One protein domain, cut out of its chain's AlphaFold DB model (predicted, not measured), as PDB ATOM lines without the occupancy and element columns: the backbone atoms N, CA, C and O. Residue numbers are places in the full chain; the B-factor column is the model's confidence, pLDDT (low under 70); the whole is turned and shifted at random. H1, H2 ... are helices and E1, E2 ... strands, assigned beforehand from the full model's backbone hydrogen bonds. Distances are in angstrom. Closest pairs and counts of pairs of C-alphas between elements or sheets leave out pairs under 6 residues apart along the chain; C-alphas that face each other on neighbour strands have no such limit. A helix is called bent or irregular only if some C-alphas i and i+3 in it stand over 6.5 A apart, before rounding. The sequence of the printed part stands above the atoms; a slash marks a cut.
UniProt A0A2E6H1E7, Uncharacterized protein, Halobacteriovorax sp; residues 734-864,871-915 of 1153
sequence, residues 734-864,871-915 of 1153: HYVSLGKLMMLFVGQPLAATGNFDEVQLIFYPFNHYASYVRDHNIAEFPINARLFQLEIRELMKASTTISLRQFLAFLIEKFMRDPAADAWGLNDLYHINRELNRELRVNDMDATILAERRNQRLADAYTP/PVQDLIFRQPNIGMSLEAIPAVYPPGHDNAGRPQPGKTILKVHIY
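This is residues 734 to 864 and 871 to 915 of the 1153 residues of an uncharacterized protein of Halobacteriovorax sp (UniProt A0A2E6H1E7). A long, twisted ribbon of strands, the hairpin E6 and E7 with E2 beside E7, has H1 along one face over E2, and H3 side by side with H1 and running the other way. The tip of the hairpin E6 and E7 reaches out at one end of the longest axis, and a loosely joined part with H4 and the small hairpin E4 and E5 lies at the other, while residues 796 to 801, of which 796 to 798 belong to H2, stick out from the body. The printed part has 176 residues with four named helices and seven named strands, in the order E1 H1 E2 E3 H2 H3 E4 E5 H4 E6 E7; the largest sheet runs E2, E7, E6 and is mixed, and the class is mixed, helices and strands. The whole is loose, with a radius of gyration of the C-alphas of 20.5 A, and only just flat, spanning 70 by 47 by 24 A.

E1, residues 735 to 737, begins at C-alpha 735 at (31.580, -174.431, 28.324). H1 is residues 738 to 752, 20.2 A long; it is neither bent nor irregular, but only just, as C-alphas 745 and 748 are 6.3 A apart. E2 is residues 758 to 763, 16.4 A, and E3 residues 782 to 784. H2 is residues 785 to 798, 20.1 A, and H3 residues 804 to 816, 16.8 A, also only just neither bent nor irregular, with C-alphas 813 and 816 6.1 A apart. E4 is residues 830 to 832 and E5 residues 840 to 842. H4, residues 847 to 862, is 22.3 A long and begins at C-alpha 847 at (10.551, -150.621, 29.429). E6, residues 882 to 892, is 29.3 A long and bends by 53 degrees at residue 889. E7, residues 903 to 915, is 26.6 A long, bends by 110 degrees at residue 906 and ends at C-alpha 915 at (15.821, -179.558, 14.410).

In the largest sheet, E7 is the inner strand, and E2 and E6 are edge strands. E6 and E7 form an antiparallel hairpin, with N 887 and O 911 at 2.9 A and N 913 and O 885 at 2.8 A, within hydrogen-bond range. E2 and E7 are parallel, with N 760 and O 910 at 2.8 A. H1 is on this sheet, in two layers, a helix on one face of a sheet; its height over the sheet is 9.7 A, and it lies over E2, along the strands at 18 degrees on the local plane. The closest C-alphas of H1 and E2 are those of Ala 751 and Val 759, 6.3 A apart. H3 only grazes the sheet, with its residues 808 to 816. H1 and H3 are close but not clearly touching, the C-alphas of Val 746 and Leu 804 being closest at 6.3 A, at a shallow tilt of 1 degree, opposite ways. H2 and H3 are near each other, with 13 pairs of C-alphas within 10 A. E1 and E3 are antiparallel, with N 736 and O 783 at 2.8 A; the closest C-alphas of E1 and H2, those of Tyr 735 and Ala 785, are 5.5 A apart. The hairpin E4 and E5 is antiparallel, with N 831 and O 841 at 3.1 A. H4 is not on the largest sheet and is apart from H1, H2 and H3, among others. Every O i to N i+4 pair is within hydrogen-bond range in H2, H3 and H4, and 9 of 11 in H1.

The two C-alphas farthest apart are those of Asp 846 and Asp 898, 71.5 A. Residues 796 to 801, of which 796 to 798 belong to H2, stand free. Residues 865 to 870 are not printed, and C-alphas 864 and 871 are 13.5 A apart across the cut, in the link from H4 to E6. The links E2 to E3, with 18 residues, and H3 to E4, with 13, are long. The mean pLDDT of the printed part is 73.3, and 52 residues are under 70, among them 828 to 852 and 892 to 906.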
ATOM      1  N   HIS A 734      34.024-173.122  32.202       68.88
ATOM      2  CA  HIS A 734      34.062-174.230  31.250       68.88
ATOM      3  C   HIS A 734      32.711-174.347  30.526       68.88
ATOM      4  O   HIS A 734      31.669-174.555  31.156       68.88
ATOM      5  N   TYR A 735      32.735-174.231  29.198       76.19
ATOM      6  CA  TYR A 735      31.580-174.431  28.324       76.19
ATOM      7  C   TYR A 735      31.677-175.778  27.599       76.19
ATOM      8  O   TYR A 735      32.765-176.258  27.283       76.19
ATOM      9  N   VAL A 736      30.524-176.387  27.333       81.00
ATOM     10  CA  VAL A 736      30.376-177.664  26.625       81.00
ATOM     11  C   VAL A 736      29.354-177.485  25.518       81.00
ATOM     12  O   VAL A 736      28.332-176.834  25.722       81.00
ATOM     13  N   SER A 737      29.607-178.081  24.357       85.50
ATOM     14  CA  SER A 737      28.641-178.077  23.263       85.50
ATOM     15  C   SER A 737      27.450-178.993  23.567       85.50
ATOM     16  O   SER A 737      27.615-180.096  24.105       85.50
ATOM     17  N   LEU A 738      26.241-178.576  23.185       85.81
ATOM     18  CA  LEU A 738      25.040-179.411  23.298       85.81
ATOM     19  C   LEU A 738      25.252-180.779  22.641       85.81
ATOM     20  O   LEU A 738      24.869-181.797  23.214       85.81
ATOM     21  N   GLY A 739      25.884-180.818  21.466       85.00
ATOM     22  CA  GLY A 739      26.141-182.056  20.735       85.00
ATOM     23  C   GLY A 739      26.900-183.083  21.576       85.00
ATOM     24  O   GLY A 739      26.511-184.248  21.612       85.00
ATOM     25  N   LYS A 740      27.918-182.653  22.336       83.69
ATOM     26  CA  LYS A 740      28.677-183.543  23.228       83.69
ATOM     27  C   LYS A 740      27.812-184.079  24.372       83.69
ATOM     28  O   LYS A 740      27.874-185.272  24.664       83.69
ATOM     29  N   LEU A 741      26.977-183.237  24.986       84.69
ATOM     30  CA  LEU A 741      26.042-183.680  26.030       84.69
ATOM     31  C   LEU A 741      25.028-184.689  25.481       84.69
ATOM     32  O   LEU A 741      24.785-185.716  26.106       84.69
ATOM     33  N   MET A 742      24.478-184.428  24.298       84.25
ATOM     34  CA  MET A 742      23.522-185.318  23.640       84.25
ATOM     35  C   MET A 742      24.159-186.663  23.278       84.25
ATOM     36  O   MET A 742      23.561-187.705  23.513       84.25
ATOM     37  N   MET A 743      25.397-186.679  22.785       84.06
ATOM     38  CA  MET A 743      26.098-187.932  22.485       84.06
ATOM     39  C   MET A 743      26.364-188.770  23.744       84.06
ATOM     40  O   MET A 743      26.117-189.972  23.729       84.06
ATOM     41  N   LEU A 744      26.796-188.151  24.847       82.12
ATOM     42  CA  LEU A 744      27.118-188.857  26.097       82.12
ATOM     43  C   LEU A 744      25.879-189.321  26.878       82.12
ATOM     44  O   LEU A 744      25.865-190.409  27.452       82.12
ATOM     45  N   PHE A 745      24.841-188.487  26.933       80.75
ATOM     46  CA  PHE A 745      23.666-188.740  27.770       80.75
ATOM     47  C   PHE A 745      22.465-189.298  27.011       80.75
ATOM     48  O   PHE A 745      21.552-189.784  27.664       80.75
ATOM     49  N   VAL A 746      22.442-189.241  25.676       83.00
ATOM     50  CA  VAL A 746      21.348-189.779  24.844       83.00
ATOM     51  C   VAL A 746      21.879-190.833  23.874       83.00
ATOM     52  O   VAL A 746      21.360-191.942  23.850       83.00
ATOM     53  N   GLY A 747      22.938-190.530  23.119       83.00
ATOM     54  CA  GLY A 747      23.510-191.452  22.130       83.00
ATOM     55  C   GLY A 747      24.075-192.736  22.744       83.00
ATOM     56  O   GLY A 747      23.668-193.833  22.365       83.00
ATOM     57  N   GLN A 748      24.965-192.604  23.729       81.50
ATOM     58  CA  GLN A 748      25.597-193.732  24.419       81.50
ATOM     59  C   GLN A 748      24.594-194.675  25.111       81.50
ATOM     60  O   GLN A 748      24.686-195.873  24.851       81.50
ATOM     61  N   PRO A 749      23.630-194.209  25.938       80.69
ATOM     62  CA  PRO A 749      22.661-195.115  26.553       80.69
ATOM     63  C   PRO A 749      21.759-195.798  25.522       80.69
ATOM     64  O   PRO A 749      21.486-196.986  25.658       80.69
ATOM     65  N   LEU A 750      21.352-195.103  24.448       81.62
ATOM     66  CA  LEU A 750      20.564-195.725  23.376       81.62
ATOM     67  C   LEU A 750      21.334-196.840  22.664       81.62
ATOM     68  O   LEU A 750      20.771-197.918  22.456       81.62
ATOM     69  N   ALA A 751      22.607-196.603  22.340       80.75
ATOM     70  CA  ALA A 751      23.485-197.614  21.757       80.75
ATOM     71  C   ALA A 751      23.699-198.785  22.731       80.75
ATOM     72  O   ALA A 751      23.528-199.940  22.350       80.75
ATOM     73  N   ALA A 752      23.951-198.504  24.013       75.38
ATOM     74  CA  ALA A 752      24.165-199.523  25.041       75.38
ATOM     75  C   ALA A 752      22.968-200.472  25.231       75.38
ATOM     76  O   ALA A 752      23.157-201.592  25.700       75.38
ATOM     77  N   THR A 753      21.746-200.075  24.843       73.25
ATOM     78  CA  THR A 753      20.581-200.971  24.923       73.25
ATOM     79  C   THR A 753      20.643-202.181  23.980       73.25
ATOM     80  O   THR A 753      19.856-203.111  24.162       73.25
ATOM     81  N   GLY A 754      21.505-202.174  22.952       72.69
ATOM     82  CA  GLY A 754      21.642-203.274  21.985       72.69
ATOM     83  C   GLY A 754      20.390-203.541  21.136       72.69
ATOM     84  O   GLY A 754      20.232-204.617  20.561       72.69
ATOM     85  N   ASN A 755      19.447-202.593  21.075       75.81
ATOM     86  CA  ASN A 755      18.226-202.742  20.272       75.81
ATOM     87  C   ASN A 755      18.402-202.327  18.808       75.81
ATOM     88  O   ASN A 755      17.608-202.755  17.965       75.81
ATOM     89  N   PHE A 756      19.420-201.514  18.533       80.62
ATOM     90  CA  PHE A 756      19.770-200.988  17.218       80.62
ATOM     91  C   PHE A 756      21.215-201.364  16.909       80.62
ATOM     92  O   PHE A 756      22.034-201.433  17.823       80.62
ATOM     93  N   ASP A 757      21.508-201.598  15.636       79.94
ATOM     94  CA  ASP A 757      22.864-201.889  15.172       79.94
ATOM     95  C   ASP A 757      23.633-200.570  14.975       79.94
ATOM     96  O   ASP A 757      24.810-200.468  15.306       79.94
ATOM     97  N   GLU A 758      22.943-199.510  14.544       84.56
ATOM     98  CA  GLU A 758      23.510-198.166  14.414       84.56
ATOM     99  C   GLU A 758      22.579-197.089  14.989       84.56
ATOM    100  O   GLU A 758      21.360-197.113  14.788       84.56
ATOM    101  N   VAL A 759      23.161-196.105  15.678       87.50
ATOM    102  CA  VAL A 759      22.479-194.910  16.186       87.50
ATOM    103  C   VAL A 759      23.125-193.656  15.588       87.50
ATOM    104  O   VAL A 759      24.292-193.359  15.840       87.50
ATOM    105  N   GLN A 760      22.344-192.884  14.831       89.81
ATOM    106  CA  GLN A 760      22.777-191.657  14.160       89.81
ATOM    107  C   GLN A 760      22.074-190.436  14.765       89.81
ATOM    108  O   GLN A 760      20.845-190.344  14.731       89.81
ATOM    109  N   LEU A 761      22.830-189.461  15.276       90.25
ATOM    110  CA  LEU A 761      22.292-188.171  15.726       90.25
ATOM    111  C   LEU A 761      22.522-187.111  14.647       90.25
ATOM    112  O   LEU A 761      23.661-186.769  14.342       90.25
ATOM    113  N   ILE A 762      21.448-186.566  14.081       91.06
ATOM    114  CA  ILE A 762      21.487-185.585  12.992       91.06
ATOM    115  C   ILE A 762      21.056-184.224  13.535       91.06
ATOM    116  O   ILE A 762      19.896-184.038  13.912       91.06
ATOM    117  N   PHE A 763      21.978-183.264  13.534       91.50
ATOM    118  CA  PHE A 763      21.732-181.906  14.011       91.50
ATOM    119  C   PHE A 763      21.582-180.925  12.845       91.50
ATOM    120  O   PHE A 763      22.449-180.844  11.968       91.50
ATOM    121  N   TYR A 764      20.499-180.151  12.871       90.62
ATOM    122  CA  TYR A 764      20.170-179.116  11.884       90.62
ATOM    123  C   TYR A 764      20.579-177.705  12.372       90.62
ATOM    124  O   TYR A 764      20.924-177.542  13.546       90.62
ATOM    125  N   PRO A 765      20.585-176.679  11.497       88.69
ATOM    126  CA  PRO A 765      20.911-175.305  11.891       88.69
ATOM    127  C   PRO A 765      19.773-174.609  12.656       88.69
ATOM    128  O   PRO A 765      18.613-175.028  12.591       88.69
ATOM    129  N   PHE A 766      20.112-173.531  13.370       87.25
ATOM    130  CA  PHE A 766      19.148-172.651  14.042       87.25
ATOM    131  C   PHE A 766      18.301-171.825  13.053       87.25
ATOM    132  O   PHE A 766      18.535-171.820  11.843       87.25
ATOM    133  N   ASN A 767      17.266-171.147  13.559       84.44
ATOM    134  CA  ASN A 767      16.469-170.204  12.777       84.44
ATOM    135  C   ASN A 767      17.238-168.912  12.424       84.44
ATOM    136  O   ASN A 767      18.176-168.488  13.094       84.44
ATOM    137  N   HIS A 768      16.778-168.221  11.377       78.69
ATOM    138  CA  HIS A 768      17.403-166.984  10.869       78.69
ATOM    139  C   HIS A 768      17.476-165.845  11.897       78.69
ATOM    140  O   HIS A 768      18.353-164.989  11.819       78.69
ATOM    141  N   TYR A 769      16.558-165.845  12.866       78.56
ATOM    142  CA  TYR A 769      16.396-164.790  13.869       78.56
ATOM    143  C   TYR A 769      16.896-165.206  15.268       78.56
ATOM    144  O   TYR A 769      16.468-164.633  16.270       78.56
ATOM    145  N   ALA A 770      17.833-166.161  15.351       78.50
ATOM    146  CA  ALA A 770      18.408-166.689  16.599       78.50
ATOM    147  C   ALA A 770      19.482-165.789  17.261       78.50
ATOM    148  O   ALA A 770      20.385-166.291  17.933       78.50
ATOM    149  N   SER A 771      19.440-164.465  17.070       82.88
ATOM    150  CA  SER A 771      20.492-163.538  17.539       82.88
ATOM    151  C   SER A 771      21.903-163.998  17.086       82.88
ATOM    152  O   SER A 771      22.089-164.334  15.913       82.88
ATOM    153  N   TYR A 772      22.891-164.052  17.987       78.94
ATOM    154  CA  TYR A 772      24.285-164.426  17.701       78.94
ATOM    155  C   TYR A 772      24.489-165.869  17.194       78.94
ATOM    156  O   TYR A 772      25.505-166.142  16.553       78.94
ATOM    157  N   VAL A 773      23.555-166.797  17.433       81.19
ATOM    158  CA  VAL A 773      23.691-168.215  17.027       81.19
ATOM    159  C   VAL A 773      22.984-168.558  15.709       81.19
ATOM    160  O   VAL A 773      22.953-169.723  15.328       81.19
ATOM    161  N   ARG A 774      22.479-167.564  14.959       77.19
ATOM    162  CA  ARG A 774      21.697-167.785  13.723       77.19
ATOM    163  C   ARG A 774      22.389-168.669  12.674       77.19
ATOM    164  O   ARG A 774      21.739-169.517  12.093       77.19
ATOM    165  N   ASP A 775      23.695-168.504  12.449       76.00
ATOM    166  CA  ASP A 775      24.445-169.224  11.401       76.00
ATOM    167  C   ASP A 775      25.133-170.503  11.909       76.00
ATOM    168  O   ASP A 775      25.952-171.093  11.203       76.00
ATOM    169  N   HIS A 776      24.826-170.924  13.138       82.00
ATOM    170  CA  HIS A 776      25.461-172.068  13.781       82.00
ATOM    171  C   HIS A 776      24.548-173.292  13.788       82.00
ATOM    172  O   HIS A 776      23.320-173.213  13.667       82.00
ATOM    173  N   ASN A 777      25.170-174.459  13.943       87.44
ATOM    174  CA  ASN A 777      24.439-175.704  14.113       87.44
ATOM    175  C   ASN A 777      23.938-175.839  15.564       87.44
ATOM    176  O   ASN A 777      24.621-175.423  16.500       87.44
ATOM    177  N   ILE A 778      22.779-176.474  15.771       88.31
ATOM    178  CA  ILE A 778      22.221-176.734  17.110       88.31
ATOM    179  C   ILE A 778      23.217-177.474  18.019       88.31
ATOM    180  O   ILE A 778      23.278-177.210  19.221       88.31
ATOM    181  N   ALA A 779      24.041-178.362  17.462       86.56
ATOM    182  CA  ALA A 779      25.060-179.085  18.218       86.56
ATOM    183  C   ALA A 779      26.126-178.174  18.849       86.56
ATOM    184  O   ALA A 779      26.699-178.544  19.871       86.56
ATOM    185  N   GLU A 780      26.400-177.011  18.255       84.88
ATOM    186  CA  GLU A 780      27.458-176.079  18.669       84.88
ATOM    187  C   GLU A 780      27.002-175.137  19.797       84.88
ATOM    188  O   GLU A 780      27.798-174.344  20.296       84.88
ATOM    189  N   PHE A 781      25.744-175.240  20.241       86.50
ATOM    190  CA  PHE A 781      25.201-174.398  21.303       86.50
ATOM    191  C   PHE A 781      25.995-174.558  22.617       86.50
ATOM    192  O   PHE A 781      26.088-175.681  23.130       86.50
ATOM    193  N   PRO A 782      26.563-173.471  23.178       83.94
ATOM    194  CA  PRO A 782      27.403-173.546  24.365       83.94
ATOM    195  C   PRO A 782      26.564-173.597  25.648       83.94
ATOM    196  O   PRO A 782      25.705-172.752  25.893       83.94
ATOM    197  N   ILE A 783      26.858-174.571  26.509       82.81
ATOM    198  CA  ILE A 783      26.236-174.756  27.825       82.81
ATOM    199  C   ILE A 783      27.313-174.645  28.900       82.81
ATOM    200  O   ILE A 783      28.368-175.269  28.807       82.81
ATOM    201  N   ASN A 784      27.046-173.865  29.946       81.00
ATOM    202  CA  ASN A 784      27.949-173.739  31.085       81.00
ATOM    203  C   ASN A 784      27.978-175.055  31.890       81.00
ATOM    204  O   ASN A 784      26.974-175.446  32.494       81.00
ATOM    205  N   ALA A 785      29.136-175.722  31.924       76.62
ATOM    206  CA  ALA A 785      29.306-177.039  32.541       76.62
ATOM    207  C   ALA A 785      28.996-177.035  34.044       76.62
ATOM    208  O   ALA A 785      28.395-177.974  34.571       76.62
ATOM    209  N   ARG A 786      29.362-175.950  34.737       75.19
ATOM    210  CA  ARG A 786      29.162-175.812  36.182       75.19
ATOM    211  C   ARG A 786      27.685-175.664  36.529       75.19
ATOM    212  O   ARG A 786      27.214-176.312  37.462       75.19
ATOM    213  N   LEU A 787      26.959-174.824  35.785       75.50
ATOM    214  CA  LEU A 787      25.510-174.678  35.963       75.50
ATOM    215  C   LEU A 787      24.798-175.995  35.657       75.50
ATOM    216  O   LEU A 787      23.983-176.444  36.458       75.50
ATOM    217  N   PHE A 788      25.181-176.666  34.571       81.94
ATOM    218  CA  PHE A 788      24.652-177.981  34.226       81.94
ATOM    219  C   PHE A 788      24.841-179.014  35.345       81.94
ATOM    220  O   PHE A 788      23.890-179.704  35.704       81.94
ATOM    221  N   GLN A 789      26.025-179.088  35.959       75.50
ATOM    222  CA  GLN A 789      26.289-180.039  37.042       75.50
ATOM    223  C   GLN A 789      25.445-179.773  38.298       75.50
ATOM    224  O   GLN A 789      25.029-180.713  38.979       75.50
ATOM    225  N   LEU A 790      25.213-178.504  38.636       76.88
ATOM    226  CA  LEU A 790      24.366-178.144  39.773       76.88
ATOM    227  C   LEU A 790      22.912-178.542  39.513       76.88
ATOM    228  O   LEU A 790      22.304-179.212  40.344       76.88
ATOM    229  N   GLU A 791      22.398-178.193  38.338       78.75
ATOM    230  CA  GLU A 791      21.014-178.449  37.946       78.75
ATOM    231  C   GLU A 791      20.728-179.950  37.779       78.75
ATOM    232  O   GLU A 791      19.726-180.456  38.283       78.75
ATOM    233  N   ILE A 792      21.638-180.714  37.158       80.25
ATOM    234  CA  ILE A 792      21.453-182.165  37.023       80.25
ATOM    235  C   ILE A 792      21.495-182.863  38.391       80.25
ATOM    236  O   ILE A 792      20.737-183.799  38.631       80.25
ATOM    237  N   ARG A 793      22.318-182.379  39.333       77.12
ATOM    238  CA  ARG A 793      22.364-182.908  40.703       77.12
ATOM    239  C   ARG A 793      21.085-182.586  41.477       77.12
ATOM    240  O   ARG A 793      20.646-183.406  42.280       77.12
ATOM    241  N   GLU A 794      20.481-181.418  41.261       79.00
ATOM    242  CA  GLU A 794      19.159-181.086  41.814       79.00
ATOM    243  C   GLU A 794      18.076-182.024  41.265       79.00
ATOM    244  O   GLU A 794      17.288-182.564  42.044       79.00
ATOM    245  N   LEU A 795      18.088-182.314  39.961       74.44
ATOM    246  CA  LEU A 795      17.167-183.280  39.357       74.44
ATOM    247  C   LEU A 795      17.349-184.711  39.877       74.44
ATOM    248  O   LEU A 795      16.359-185.406  40.113       74.44
ATOM    249  N   MET A 796      18.591-185.145  40.100       70.50
ATOM    250  CA  MET A 796      18.878-186.464  40.681       70.50
ATOM    251  C   MET A 796      18.402-186.574  42.133       70.50
ATOM    252  O   MET A 796      17.954-187.633  42.562       70.50
ATOM    253  N   LYS A 797      18.445-185.481  42.907       75.50
ATOM    254  CA  LYS A 797      17.861-185.469  44.260       75.50
ATOM    255  C   LYS A 797      16.343-185.635  44.225       75.50
ATOM    256  O   LYS A 797      15.784-186.236  45.137       75.50
ATOM    257  N   ALA A 798      15.686-185.089  43.200       75.62
ATOM    258  CA  ALA A 798      14.240-185.182  43.034       75.62
ATOM    259  C   ALA A 798      13.780-186.546  42.482       75.62
ATOM    260  O   ALA A 798      12.669-186.978  42.779       75.62
ATOM    261  N   SER A 799      14.614-187.228  41.688       68.44
ATOM    262  CA  SER A 799      14.266-188.497  41.037       68.44
ATOM    263  C   SER A 799      15.455-189.462  40.960       68.44
ATOM    264  O   SER A 799      16.511-189.115  40.444       68.44
ATOM    265  N   THR A 800      15.271-190.699  41.441       62.44
ATOM    266  CA  THR A 800      16.319-191.745  41.476       62.44
ATOM    267  C   THR A 800      16.704-192.259  40.085       62.44
ATOM    268  O   THR A 800      17.822-192.718  39.880       62.44
ATOM    269  N   THR A 801      15.793-192.187  39.113       67.62
ATOM    270  CA  THR A 801      16.039-192.582  37.721       67.62
ATOM    271  C   THR A 801      15.438-191.545  36.787       67.62
ATOM    272  O   THR A 801      14.226-191.326  36.816       67.62
ATOM    273  N   ILE A 802      16.273-190.936  35.951       78.75
ATOM    274  CA  ILE A 802      15.854-189.940  34.965       78.75
ATOM    275  C   ILE A 802      15.793-190.633  33.600       78.75
ATOM    276  O   ILE A 802      16.771-191.258  33.177       78.75
ATOM    277  N   SER A 803      14.641-190.548  32.931       80.50
ATOM    278  CA  SER A 803      14.474-191.027  31.547       80.50
ATOM    279  C   SER A 803      15.135-190.074  30.548       80.50
ATOM    280  O   SER A 803      15.254-188.872  30.818       80.50
ATOM    281  N   LEU A 804      15.506-190.567  29.361       79.06
ATOM    282  CA  LEU A 804      16.058-189.705  28.307       79.06
ATOM    283  C   LEU A 804      15.093-188.579  27.923       79.06
ATOM    284  O   LEU A 804      15.509-187.435  27.757       79.06
ATOM    285  N   ARG A 805      13.786-188.856  27.864       78.38
ATOM    286  CA  ARG A 805      12.768-187.829  27.599       78.38
ATOM    287  C   ARG A 805      12.758-186.713  28.643       78.38
ATOM    288  O   ARG A 805      12.685-185.542  28.276       78.38
ATOM    289  N   GLN A 806      12.813-187.058  29.931       80.88
ATOM    290  CA  GLN A 806      12.852-186.066  31.011       80.88
ATOM    291  C   GLN A 806      14.132-185.232  30.954       80.88
ATOM    292  O   GLN A 806      14.081-184.020  31.145       80.88
ATOM    293  N   PHE A 807      15.262-185.861  30.629       82.38
ATOM    294  CA  PHE A 807      16.532-185.171  30.442       82.38
ATOM    295  C   PHE A 807      16.508-184.182  29.277       82.38
ATOM    296  O   PHE A 807      16.945-183.043  29.417       82.38
ATOM    297  N   LEU A 808      15.960-184.601  28.136       79.00
ATOM    298  CA  LEU A 808      15.808-183.757  26.954       79.00
ATOM    299  C   LEU A 808      14.896-182.563  27.230       79.00
ATOM    300  O   LEU A 808      15.236-181.434  26.884       79.00
ATOM    301  N   ALA A 809      13.756-182.803  27.887       80.06
ATOM    302  CA  ALA A 809      12.848-181.738  28.296       80.06
ATOM    303  C   ALA A 809      13.549-180.745  29.232       80.06
ATOM    304  O   ALA A 809      13.456-179.540  29.015       80.06
ATOM    305  N   PHE A 810      14.318-181.244  30.200       84.12
ATOM    306  CA  PHE A 810      15.127-180.420  31.091       84.12
ATOM    307  C   PHE A 810      16.164-179.574  30.340       84.12
ATOM    308  O   PHE A 810      16.234-178.369  30.574       84.12
ATOM    309  N   LEU A 811      16.935-180.169  29.422       82.75
ATOM    310  CA  LEU A 811      17.938-179.445  28.636       82.75
ATOM    311  C   LEU A 811      17.305-178.309  27.827       82.75
ATOM    312  O   LEU A 811      17.790-177.176  27.848       82.75
ATOM    313  N   ILE A 812      16.203-178.604  27.136       81.44
ATOM    314  CA  ILE A 812      15.510-177.625  26.298       81.44
ATOM    315  C   ILE A 812      14.875-176.533  27.165       81.44
ATOM    316  O   ILE A 812      15.032-175.354  26.869       81.44
ATOM    317  N   GLU A 813      14.184-176.889  28.246       80.50
ATOM    318  CA  GLU A 813      13.455-175.927  29.075       80.50
ATOM    319  C   GLU A 813      14.379-175.015  29.889       80.50
ATOM    320  O   GLU A 813      14.109-173.821  29.990       80.50
ATOM    321  N   LYS A 814      15.469-175.551  30.450       78.88
ATOM    322  CA  LYS A 814      16.359-174.790  31.339       78.88
ATOM    323  C   LYS A 814      17.460-174.024  30.621       78.88
ATOM    324  O   LYS A 814      17.823-172.958  31.099       78.88
ATOM    325  N   PHE A 815      17.995-174.539  29.513       80.06
ATOM    326  CA  PHE A 815      19.143-173.906  28.844       80.06
ATOM    327  C   PHE A 815      18.779-173.212  27.532       80.06
ATOM    328  O   PHE A 815      19.321-172.153  27.238       80.06
ATOM    329  N   MET A 816      17.871-173.781  26.735       78.31
ATOM    330  CA  MET A 816      17.547-173.246  25.401       78.31
ATOM    331  C   MET A 816      16.359-172.283  25.434       78.31
ATOM    332  O   MET A 816      16.365-171.243  24.775       78.31
ATOM    333  N   ARG A 817      15.326-172.629  26.211       76.44
ATOM    334  CA  ARG A 817      14.103-171.834  26.352       76.44
ATOM    335  C   ARG A 817      14.279-170.645  27.299       76.44
ATOM    336  O   ARG A 817      13.406-169.778  27.345       76.44
ATOM    337  N   ASP A 818      15.398-170.564  28.008       75.56
ATOM    338  CA  ASP A 818      15.735-169.383  28.790       75.56
ATOM    339  C   ASP A 818      16.228-168.253  27.856       75.56
ATOM    340  O   ASP A 818      17.285-168.395  27.233       75.56
ATOM    341  N   PRO A 819      15.494-167.128  27.723       69.19
ATOM    342  CA  PRO A 819      15.954-165.975  26.952       69.19
ATOM    343  C   PRO A 819      17.213-165.317  27.541       69.19
ATOM    344  O   PRO A 819      17.890-164.584  26.823       69.19
ATOM    345  N   ALA A 820      17.545-165.568  28.812       70.31
ATOM    346  CA  ALA A 820      18.734-165.048  29.481       70.31
ATOM    347  C   ALA A 820      19.991-165.903  29.261       70.31
ATOM    348  O   ALA A 820      21.046-165.573  29.800       70.31
ATOM    349  N   ALA A 821      19.921-166.989  28.482       73.44
ATOM    350  CA  ALA A 821      21.105-167.800  28.220       73.44
ATOM    351  C   ALA A 821      22.217-166.975  27.541       73.44
ATOM    352  O   ALA A 821      21.961-166.205  26.609       73.44
ATOM    353  N   ASP A 822      23.465-167.187  27.978       72.69
ATOM    354  CA  ASP A 822      24.659-166.481  27.481       72.69
ATOM    355  C   ASP A 822      24.761-166.505  25.949       72.69
ATOM    356  O   ASP A 822      25.135-165.513  25.324       72.69
ATOM    357  N   ALA A 823      24.377-167.632  25.342       76.88
ATOM    358  CA  ALA A 823      24.435-167.861  23.903       76.88
ATOM    359  C   ALA A 823      23.563-166.890  23.083       76.88
ATOM    360  O   ALA A 823      23.910-166.574  21.945       76.88
ATOM    361  N   TRP A 824      22.455-166.388  23.644       77.38
ATOM    362  CA  TRP A 824      21.585-165.422  22.960       77.38
ATOM    363  C   TRP A 824      22.144-163.994  22.998       77.38
ATOM    364  O   TRP A 824      21.710-163.153  22.208       77.38
ATOM    365  N   GLY A 825      23.084-163.706  23.909       71.56
ATOM    366  CA  GLY A 825      23.639-162.367  24.139       71.56
ATOM    367  C   GLY A 825      22.679-161.395  24.835       71.56
ATOM    368  O   GLY A 825      22.901-160.185  24.809       71.56
ATOM    369  N   LEU A 826      21.607-161.913  25.445       73.44
ATOM    370  CA  LEU A 826      20.561-161.132  26.119       73.44
ATOM    371  C   LEU A 826      20.621-161.229  27.656       73.44
ATOM    372  O   LEU A 826      19.770-160.642  28.318       73.44
ATOM    373  N   ASN A 827      21.613-161.927  28.220       70.25
ATOM    374  CA  ASN A 827      21.725-162.198  29.662       70.25
ATOM    375  C   ASN A 827      21.668-160.917  30.521       70.25
ATOM    376  O   ASN A 827      20.885-160.840  31.462       70.25
ATOM    377  N   ASP A 828      22.384-159.854  30.129       66.88
ATOM    378  CA  ASP A 828      22.433-158.574  30.864       66.88
ATOM    379  C   ASP A 828      21.059-157.908  31.097       66.88
ATOM    380  O   ASP A 828      20.929-157.015  31.940       66.88
ATOM    381  N   LEU A 829      20.034-158.287  30.323       66.31
ATOM    382  CA  LEU A 829      18.680-157.728  30.404       66.31
ATOM    383  C   LEU A 829      17.804-158.409  31.466       66.31
ATOM    384  O   LEU A 829      16.713-157.911  31.764       66.31
ATOM    385  N   TYR A 830      18.258-159.534  32.016       67.56
ATOM    386  CA  TYR A 830      17.501-160.364  32.942       67.56
ATOM    387  C   TYR A 830      18.269-160.555  34.258       67.56
ATOM    388  O   TYR A 830      19.483-160.750  34.277       67.56
ATOM    389  N   HIS A 831      17.552-160.559  35.383       62.81
ATOM    390  CA  HIS A 831      18.098-160.951  36.681       62.81
ATOM    391  C   HIS A 831      17.354-162.179  37.213       62.81
ATOM    392  O   HIS A 831      16.123-162.244  37.225       62.81
ATOM    393  N   ILE A 832      18.117-163.160  37.696       56.81
ATOM    394  CA  ILE A 832      17.571-164.357  38.338       56.81
ATOM    395  C   ILE A 832      17.345-164.033  39.818       56.81
ATOM    396  O   ILE A 832      18.305-163.865  40.574       56.81
ATOM    397  N   ASN A 833      16.086-163.961  40.256       47.62
ATOM    398  CA  ASN A 833      15.782-163.831  41.679       47.62
ATOM    399  C   ASN A 833      15.990-165.190  42.373       47.62
ATOM    400  O   ASN A 833      15.350-166.187  42.031       47.62
ATOM    401  N   ARG A 834      16.922-165.242  43.330       45.50
ATOM    402  CA  ARG A 834      17.345-166.487  43.994       45.50
ATOM    403  C   ARG A 834      16.411-166.943  45.120       45.50
ATOM    404  O   ARG A 834      16.562-168.074  45.568       45.50
ATOM    405  N   GLU A 835      15.476-166.104  45.575       42.00
ATOM    406  CA  GLU A 835      14.724-166.346  46.819       42.00
ATOM    407  C   GLU A 835      13.292-166.876  46.629       42.00
ATOM    408  O   GLU A 835      12.759-167.493  47.546       42.00
ATOM    409  N   LEU A 836      12.672-166.723  45.452       37.75
ATOM    410  CA  LEU A 836      11.317-167.226  45.191       37.75
ATOM    411  C   LEU A 836      11.224-167.781  43.758       37.75
ATOM    412  O   LEU A 836      11.235-167.030  42.789       37.75
ATOM    413  N   ASN A 837      11.161-169.108  43.621       44.97
ATOM    414  CA  ASN A 837      10.793-169.826  42.391       44.97
ATOM    415  C   ASN A 837      11.547-169.507  41.079       44.97
ATOM    416  O   ASN A 837      10.975-169.736  40.020       44.97
ATOM    417  N   ARG A 838      12.820-169.062  41.104       49.44
ATOM    418  CA  ARG A 838      13.667-168.863  39.893       49.44
ATOM    419  C   ARG A 838      12.889-168.239  38.708       49.44
ATOM    420  O   ARG A 838      13.069-168.640  37.561       49.44
ATOM    421  N   GLU A 839      11.989-167.291  38.973       41.62
ATOM    422  CA  GLU A 839      11.275-166.585  37.909       41.62
ATOM    423  C   GLU A 839      12.228-165.551  37.306       41.62
ATOM    424  O   GLU A 839      12.766-164.698  38.018       41.62
ATOM    425  N   LEU A 840      12.446-165.638  35.992       47.44
ATOM    426  CA  LEU A 840      13.160-164.618  35.229       47.44
ATOM    427  C   LEU A 840      12.377-163.316  35.340       47.44
ATOM    428  O   LEU A 840      11.301-163.174  34.755       47.44
ATOM    429  N   ARG A 841      12.913-162.363  36.100       50.47
ATOM    430  CA  ARG A 841      12.392-161.005  36.099       50.47
ATOM    431  C   ARG A 841      13.256-160.169  35.182       50.47
ATOM    432  O   ARG A 841      14.484-160.175  35.253       50.47
ATOM    433  N   VAL A 842      12.566-159.474  34.291       55.78
ATOM    434  CA  VAL A 842      13.122-158.330  33.590       55.78
ATOM    435  C   VAL A 842      13.678-157.375  34.647       55.78
ATOM    436  O   VAL A 842      13.029-157.176  35.674       55.78
ATOM    437  N   ASN A 843      14.879-156.838  34.422       56.88
ATOM    438  CA  ASN A 843      15.462-155.842  35.322       56.88
ATOM    439  C   ASN A 843      14.438-154.729  35.597       56.88
ATOM    440  O   ASN A 843      13.672-154.388  34.696       56.88
ATOM    441  N   ASP A 844      14.464-154.123  36.789       53.56
ATOM    442  CA  ASP A 844      13.627-152.962  37.160       53.56
ATOM    443  C   ASP A 844      14.025-151.678  36.379       53.56
ATOM    444  O   ASP A 844      14.104-150.578  36.923       53.56
ATOM    445  N   MET A 845      14.356-151.820  35.095       55.56
ATOM    446  CA  MET A 845      14.659-150.767  34.139       55.56
ATOM    447  C   MET A 845      13.373-150.340  33.428       55.56
ATOM    448  O   MET A 845      12.489-151.162  33.179       55.56
ATOM    449  N   ASP A 846      13.280-149.058  33.064       54.12
ATOM    450  CA  ASP A 846      12.166-148.559  32.256       54.12
ATOM    451  C   ASP A 846      12.059-149.352  30.939       54.12
ATOM    452  O   ASP A 846      13.062-149.598  30.261       54.12
ATOM    453  N   ALA A 847      10.833-149.740  30.569       58.69
ATOM    454  CA  ALA A 847      10.551-150.621  29.429       58.69
ATOM    455  C   ALA A 847      11.163-150.113  28.107       58.69
ATOM    456  O   ALA A 847      11.718-150.893  27.334       58.69
ATOM    457  N   THR A 848      11.183-148.791  27.907       60.94
ATOM    458  CA  THR A 848      11.800-148.140  26.743       60.94
ATOM    459  C   THR A 848      13.310-148.377  26.668       60.94
ATOM    460  O   THR A 848      13.828-148.719  25.609       60.94
ATOM    461  N   ILE A 849      14.020-148.259  27.796       65.00
ATOM    462  CA  ILE A 849      15.479-148.456  27.865       65.00
ATOM    463  C   ILE A 849      15.821-149.928  27.618       65.00
ATOM    464  O   ILE A 849      16.842-150.251  27.007       65.00
ATOM    465  N   LEU A 850      14.962-150.841  28.071       66.81
ATOM    466  CA  LEU A 850      15.129-152.265  27.824       66.81
ATOM    467  C   LEU A 850      14.903-152.634  26.357       66.81
ATOM    468  O   LEU A 850      15.684-153.412  25.806       66.81
ATOM    469  N   ALA A 851      13.868-152.078  25.724       65.62
ATOM    470  CA  ALA A 851      13.624-152.253  24.299       65.62
ATOM    471  C   ALA A 851      14.790-151.695  23.472       65.62
ATOM    472  O   ALA A 851      15.281-152.373  22.573       65.62
ATOM    473  N   GLU A 852      15.307-150.520  23.837       69.56
ATOM    474  CA  GLU A 852      16.452-149.896  23.177       69.56
ATOM    475  C   GLU A 852      17.728-150.740  23.317       69.56
ATOM    476  O   GLU A 852      18.374-151.051  22.319       69.56
ATOM    477  N   ARG A 853      18.063-151.209  24.526       70.19
ATOM    478  CA  ARG A 853      19.224-152.095  24.737       70.19
ATOM    479  C   ARG A 853      19.080-153.433  24.021       70.19
ATOM    480  O   ARG A 853      20.059-153.943  23.481       70.19
ATOM    481  N   ARG A 854      17.877-154.015  24.004       71.50
ATOM    482  CA  ARG A 854      17.601-155.248  23.254       71.50
ATOM    483  C   ARG A 854      17.796-155.016  21.758       71.50
ATOM    484  O   ARG A 854      18.479-155.808  21.119       71.50
ATOM    485  N   ASN A 855      17.266-153.921  21.224       73.12
ATOM    486  CA  ASN A 855      17.436-153.531  19.827       73.12
ATOM    487  C   ASN A 855      18.912-153.303  19.476       73.12
ATOM    488  O   ASN A 855      19.364-153.793  18.449       73.12
ATOM    489  N   GLN A 856      19.682-152.647  20.351       74.00
ATOM    490  CA  GLN A 856      21.128-152.460  20.178       74.00
ATOM    491  C   GLN A 856      21.879-153.800  20.125       74.00
ATOM    492  O   GLN A 856      22.738-153.987  19.267       74.00
ATOM    493  N   ARG A 857      21.539-154.759  20.998       73.88
ATOM    494  CA  ARG A 857      22.134-156.108  20.983       73.88
ATOM    495  C   ARG A 857      21.762-156.894  19.725       73.88
ATOM    496  O   ARG A 857      22.621-157.545  19.140       73.88
ATOM    497  N   LEU A 858      20.505-156.820  19.293       73.19
ATOM    498  CA  LEU A 858      20.053-157.468  18.059       73.19
ATOM    499  C   LEU A 858      20.705-156.842  16.818       73.19
ATOM    500  O   LEU A 858      21.089-157.567  15.903       73.19
ATOM    501  N   ALA A 859      20.895-155.521  16.810       70.69
ATOM    502  CA  ALA A 859      21.601-154.822  15.742       70.69
ATOM    503  C   ALA A 859      23.065-155.283  15.652       70.69
ATOM    504  O   ALA A 859      23.525-155.648  14.572       70.69
ATOM    505  N   ASP A 860      23.773-155.372  16.783       73.06
ATOM    506  CA  ASP A 860      25.144-155.902  16.824       73.06
ATOM    507  C   ASP A 860      25.226-157.357  16.320       73.06
ATOM    508  O   ASP A 860      26.097-157.705  15.520       73.06
ATOM    509  N   ALA A 861      24.270-158.206  16.712       70.62
ATOM    510  CA  ALA A 861      24.223-159.598  16.270       70.62
ATOM    511  C   ALA A 861      24.001-159.746  14.751       70.62
ATOM    512  O   ALA A 861      24.584-160.632  14.117       70.62
ATOM    513  N   TYR A 862      23.163-158.901  14.143       71.06
ATOM    514  CA  TYR A 862      22.787-159.043  12.734       71.06
ATOM    515  C   TYR A 862      23.718-158.320  11.753       71.06
ATOM    516  O   TYR A 862      23.912-158.813  10.626       71.06
ATOM    517  N   THR A 863      24.357-157.231  12.183       63.38
ATOM    518  CA  THR A 863      25.317-156.443  11.396       63.38
ATOM    519  C   THR A 863      26.668-156.318  12.111       63.38
ATOM    520  O   THR A 863      27.009-155.249  12.618       63.38
ATOM    521  N   PRO A 864      27.481-157.389  12.137       51.38
ATOM    522  CA  PRO A 864      28.797-157.322  12.752       51.38
ATOM    523  C   PRO A 864      29.756-156.513  11.865       51.38
ATOM    524  O   PRO A 864      30.204-156.997  10.822       51.38
ATOM    525  N   PRO A 871      20.766-148.971   8.427       41.34
ATOM    526  CA  PRO A 871      19.326-148.836   8.315       41.34
ATOM    527  C   PRO A 871      18.646-150.111   8.815       41.34
ATOM    528  O   PRO A 871      19.167-151.219   8.665       41.34
ATOM    529  N   VAL A 872      17.499-149.890   9.453       46.16
ATOM    530  CA  VAL A 872      16.676-150.823  10.226       46.16
ATOM    531  C   VAL A 872      16.443-152.131   9.458       46.16
ATOM    532  O   VAL A 872      15.490-152.253   8.693       46.16
ATOM    533  N   GLN A 873      17.309-153.129   9.661       49.97
ATOM    534  CA  GLN A 873      16.906-154.520   9.452       49.97
ATOM    535  C   GLN A 873      15.837-154.849  10.498       49.97
ATOM    536  O   GLN A 873      15.850-154.287  11.596       49.97
ATOM    537  N   ASP A 874      14.912-155.752  10.178       54.84
ATOM    538  CA  ASP A 874      13.879-156.177  11.117       54.84
ATOM    539  C   ASP A 874      14.537-156.800  12.362       54.84
ATOM    540  O   ASP A 874      14.982-157.950  12.354       54.84
ATOM    541  N   LEU A 875      14.624-156.018  13.447       67.12
ATOM    542  CA  LEU A 875      15.149-156.424  14.756       67.12
ATOM    543  C   LEU A 875      14.141-157.347  15.455       67.12
ATOM    544  O   LEU A 875      13.548-157.010  16.481       67.12
ATOM    545  N   ILE A 876      13.910-158.509  14.854       71.81
ATOM    546  CA  ILE A 876      12.996-159.538  15.332       71.81
ATOM    547  C   ILE A 876      13.837-160.633  15.961       71.81
ATOM    548  O   ILE A 876      14.658-161.247  15.293       71.81
ATOM    549  N   PHE A 877      13.580-160.931  17.230       76.62
ATOM    550  CA  PHE A 877      14.095-162.142  17.855       76.62
ATOM    551  C   PHE A 877      13.027-163.232  17.784       76.62
ATOM    552  O   PHE A 877      11.905-163.047  18.268       76.62
ATOM    553  N   ARG A 878      13.375-164.382  17.199       77.62
ATOM    554  CA  ARG A 878      12.534-165.584  17.251       77.62
ATOM    555  C   ARG A 878      13.255-166.642  18.064       77.62
ATOM    556  O   ARG A 878      14.323-167.108  17.677       77.62
ATOM    557  N   GLN A 879      12.667-167.015  19.191       78.38
ATOM    558  CA  GLN A 879      13.248-168.036  20.045       78.38
ATOM    559  C   GLN A 879      13.139-169.415  19.373       78.38
ATOM    560  O   GLN A 879      12.021-169.821  19.042       78.38
ATOM    561  N   PRO A 880      14.250-170.154  19.211       80.38
ATOM    562  CA  PRO A 880      14.207-171.457  18.570       80.38
ATOM    563  C   PRO A 880      13.370-172.441  19.382       80.38
ATOM    564  O   PRO A 880      13.426-172.490  20.615       80.38
ATOM    565  N   ASN A 881      12.593-173.252  18.671       80.25
ATOM    566  CA  ASN A 881      11.778-174.305  19.251       80.25
ATOM    567  C   ASN A 881      12.326-175.649  18.783       80.25
ATOM    568  O   ASN A 881      11.961-176.147  17.715       80.25
ATOM    569  N   ILE A 882      13.218-176.219  19.590       84.06
ATOM    570  CA  ILE A 882      13.883-177.472  19.255       84.06
ATOM    571  C   ILE A 882      12.881-178.620  19.335       84.06
ATOM    572  O   ILE A 882      12.313-178.919  20.386       84.06
ATOM    573  N   GLY A 883      12.685-179.261  18.191       82.62
ATOM    574  CA  GLY A 883      11.997-180.520  18.028       82.62
ATOM    575  C   GLY A 883      12.977-181.676  17.844       82.62
ATOM    576  O   GLY A 883      14.090-181.511  17.346       82.62
ATOM    577  N   MET A 884      12.532-182.869  18.217       83.44
ATOM    578  CA  MET A 884      13.229-184.118  17.950       83.44
ATOM    579  C   MET A 884      12.293-185.089  17.233       83.44
ATOM    580  O   MET A 884      11.127-185.214  17.601       83.44
ATOM    581  N   SER A 885      12.783-185.773  16.204       83.69
ATOM    582  CA  SER A 885      12.053-186.844  15.522       83.69
ATOM    583  C   SER A 885      12.903-188.106  15.479       83.69
ATOM    584  O   SER A 885      14.115-188.037  15.284       83.69
ATOM    585  N   LEU A 886      12.259-189.243  15.719       84.00
ATOM    586  CA  LEU A 886      12.886-190.557  15.773       84.00
ATOM    587  C   LEU A 886      12.413-191.375  14.576       84.00
ATOM    588  O   LEU A 886      11.212-191.578  14.417       84.00
ATOM    589  N   GLU A 887      13.352-191.870  13.775       84.00
ATOM    590  CA  GLU A 887      13.082-192.757  12.645       84.00
ATOM    591  C   GLU A 887      13.896-194.044  12.811       84.00
ATOM    592  O   GLU A 887      15.120-194.004  12.894       84.00
ATOM    593  N   ALA A 888      13.223-195.195  12.877       82.94
ATOM    594  CA  ALA A 888      13.863-196.509  12.911       82.94
ATOM    595  C   ALA A 888      13.665-197.192  11.552       82.94
ATOM    596  O   ALA A 888      12.545-197.586  11.210       82.94
ATOM    597  N   ILE A 889      14.750-197.303  10.788       82.62
ATOM    598  CA  ILE A 889      14.759-197.773   9.397       82.62
ATOM    599  C   ILE A 889      15.598-199.062   9.329       82.62
ATOM    600  O   ILE A 889      16.605-199.164  10.039       82.62
ATOM    601  N   PRO A 890      15.211-200.070   8.527       75.88
ATOM    602  CA  PRO A 890      16.109-201.185   8.230       75.88
ATOM    603  C   PRO A 890      17.387-200.688   7.533       75.88
ATOM    604  O   PRO A 890      17.346-199.727   6.765       75.88
ATOM    605  N   ALA A 891      18.525-201.331   7.798       71.31
ATOM    606  CA  ALA A 891      19.737-201.058   7.026       71.31
ATOM    607  C   ALA A 891      19.516-201.472   5.564       71.31
ATOM    608  O   ALA A 891      18.719-202.365   5.296       71.31
ATOM    609  N   VAL A 892      20.197-200.831   4.621       67.38
ATOM    610  CA  VAL A 892      20.124-201.162   3.190       67.38
ATOM    611  C   VAL A 892      21.464-201.750   2.772       67.38
ATOM    612  O   VAL A 892      22.499-201.292   3.259       67.38
ATOM    613  N   TYR A 893      21.462-202.752   1.889       65.62
ATOM    614  CA  TYR A 893      22.711-203.299   1.359       65.62
ATOM    615  C   TYR A 893      23.515-202.201   0.637       65.62
ATOM    616  O   TYR A 893      22.933-201.437  -0.144       65.62
ATOM    617  N   PRO A 894      24.835-202.111   0.883       63.19
ATOM    618  CA  PRO A 894      25.681-201.085   0.288       63.19
ATOM    619  C   PRO A 894      25.718-201.188  -1.250       63.19
ATOM    620  O   PRO A 894      25.526-202.277  -1.804       63.19
ATOM    621  N   PRO A 895      25.961-200.066  -1.954       53.38
ATOM    622  CA  PRO A 895      26.115-200.062  -3.408       53.38
ATOM    623  C   PRO A 895      27.289-200.964  -3.823       53.38
ATOM    624  O   PRO A 895      28.365-200.877  -3.239       53.38
ATOM    625  N   GLY A 896      27.068-201.846  -4.805       50.06
ATOM    626  CA  GLY A 896      28.045-202.851  -5.258       50.06
ATOM    627  C   GLY A 896      27.770-204.286  -4.787       50.06
ATOM    628  O   GLY A 896      28.396-205.213  -5.288       50.06
ATOM    629  N   HIS A 897      26.814-204.491  -3.876       59.78
ATOM    630  CA  HIS A 897      26.272-205.818  -3.564       59.78
ATOM    631  C   HIS A 897      25.158-206.179  -4.561       59.78
ATOM    632  O   HIS A 897      24.370-205.310  -4.929       59.78
ATOM    633  N   ASP A 898      24.989-207.459  -4.901       49.56
ATOM    634  CA  ASP A 898      23.889-207.944  -5.765       49.56
ATOM    635  C   ASP A 898      22.480-207.525  -5.293       49.56
ATOM    636  O   ASP A 898      21.530-207.464  -6.071       49.56
ATOM    637  N   ASN A 899      22.346-207.196  -4.003       58.00
ATOM    638  CA  ASN A 899      21.116-206.742  -3.362       58.00
ATOM    639  C   ASN A 899      21.127-205.242  -3.023       58.00
ATOM    640  O   ASN A 899      20.315-204.804  -2.207       58.00
ATOM    641  N   ALA A 900      22.031-204.453  -3.610       50.78
ATOM    642  CA  ALA A 900      22.142-203.014  -3.377       50.78
ATOM    643  C   ALA A 900      20.776-202.317  -3.479       50.78
ATOM    644  O   ALA A 900      19.972-202.594  -4.371       50.78
ATOM    645  N   GLY A 901      20.489-201.428  -2.526       54.59
ATOM    646  CA  GLY A 901      19.199-200.733  -2.454       54.59
ATOM    647  C   GLY A 901      18.070-201.526  -1.781       54.59
ATOM    648  O   GLY A 901      17.022-200.951  -1.495       54.59
ATOM    649  N   ARG A 902      18.267-202.813  -1.457       61.44
ATOM    650  CA  ARG A 902      17.284-203.625  -0.719       61.44
ATOM    651  C   ARG A 902      17.510-203.546   0.798       61.44
ATOM    652  O   ARG A 902      18.659-203.452   1.236       61.44
ATOM    653  N   PRO A 903      16.448-203.609   1.621       61.25
ATOM    654  CA  PRO A 903      16.588-203.644   3.071       61.25
ATOM    655  C   PRO A 903      17.243-204.958   3.524       61.25
ATOM    656  O   PRO A 903      16.767-206.047   3.208       61.25
ATOM    657  N   GLN A 904      18.324-204.851   4.292       62.97
ATOM    658  CA  GLN A 904      18.999-205.968   4.935       62.97
ATOM    659  C   GLN A 904      18.154-206.472   6.117       62.97
ATOM    660  O   GLN A 904      17.847-205.704   7.039       62.97
ATOM    661  N   PRO A 905      17.766-207.760   6.133       54.88
ATOM    662  CA  PRO A 905      16.933-208.293   7.198       54.88
ATOM    663  C   PRO A 905      17.652-208.256   8.551       54.88
ATOM    664  O   PRO A 905      18.798-208.669   8.690       54.88
ATOM    665  N   GLY A 906      16.954-207.772   9.578       63.06
ATOM    666  CA  GLY A 906      17.394-207.846  10.974       63.06
ATOM    667  C   GLY A 906      18.441-206.819  11.429       63.06
ATOM    668  O   GLY A 906      18.581-206.671  12.652       63.06
ATOM    669  N   LYS A 907      19.063-206.068  10.504       73.00
ATOM    670  CA  LYS A 907      19.867-204.872  10.803       73.00
ATOM    671  C   LYS A 907      19.012-203.606  10.829       73.00
ATOM    672  O   LYS A 907      18.119-203.414  10.003       73.00
ATOM    673  N   THR A 908      19.262-202.736  11.796       77.50
ATOM    674  CA  THR A 908      18.416-201.581  12.104       77.50
ATOM    675  C   THR A 908      19.220-200.344  12.461       77.50
ATOM    676  O   THR A 908      20.105-200.390  13.313       77.50
ATOM    677  N   ILE A 909      18.833-199.228  11.848       85.62
ATOM    678  CA  ILE A 909      19.430-197.913  12.050       85.62
ATOM    679  C   ILE A 909      18.396-197.014  12.729       85.62
ATOM    680  O   ILE A 909      17.280-196.839  12.230       85.62
ATOM    681  N   LEU A 910      18.769-196.423  13.863       87.12
ATOM    682  CA  LEU A 910      17.997-195.380  14.528       87.12
ATOM    683  C   LEU A 910      18.545-194.008  14.139       87.12
ATOM    684  O   LEU A 910      19.665-193.658  14.499       87.12
ATOM    685  N   LYS A 911      17.727-193.195  13.473       88.06
ATOM    686  CA  LYS A 911      18.024-191.793  13.171       88.06
ATOM    687  C   LYS A 911      17.294-190.888  14.154       88.06
ATOM    688  O   LYS A 911      16.068-190.907  14.261       88.06
ATOM    689  N   VAL A 912      18.066-190.084  14.873       87.94
ATOM    690  CA  VAL A 912      17.596-189.059  15.802       87.94
ATOM    691  C   VAL A 912      17.784-187.702  15.135       87.94
ATOM    692  O   VAL A 912      18.894-187.181  15.064       87.94
ATOM    693  N   HIS A 913      16.704-187.111  14.640       88.50
ATOM    694  CA  HIS A 913      16.720-185.782  14.040       88.50
ATOM    695  C   HIS A 913      16.476-184.719  15.104       88.50
ATOM    696  O   HIS A 913      15.440-184.759  15.762       88.50
ATOM    697  N   ILE A 914      17.378-183.750  15.235       88.38
ATOM    698  CA  ILE A 914      17.258-182.616  16.162       88.38
ATOM    699  C   ILE A 914      17.235-181.336  15.341       88.38
ATOM    700  O   ILE A 914      18.243-180.950  14.746       88.38
ATOM    701  N   TYR A 915      16.078-180.689  15.294       88.06
ATOM    702  CA  TYR A 915      15.821-179.558  14.410       88.06
ATOM    703  C   TYR A 915      15.068-178.451  15.126       88.06
ATOM    704  O   TYR A 915      14.304-178.696  16.052       88.06
TER     705      TYR A 915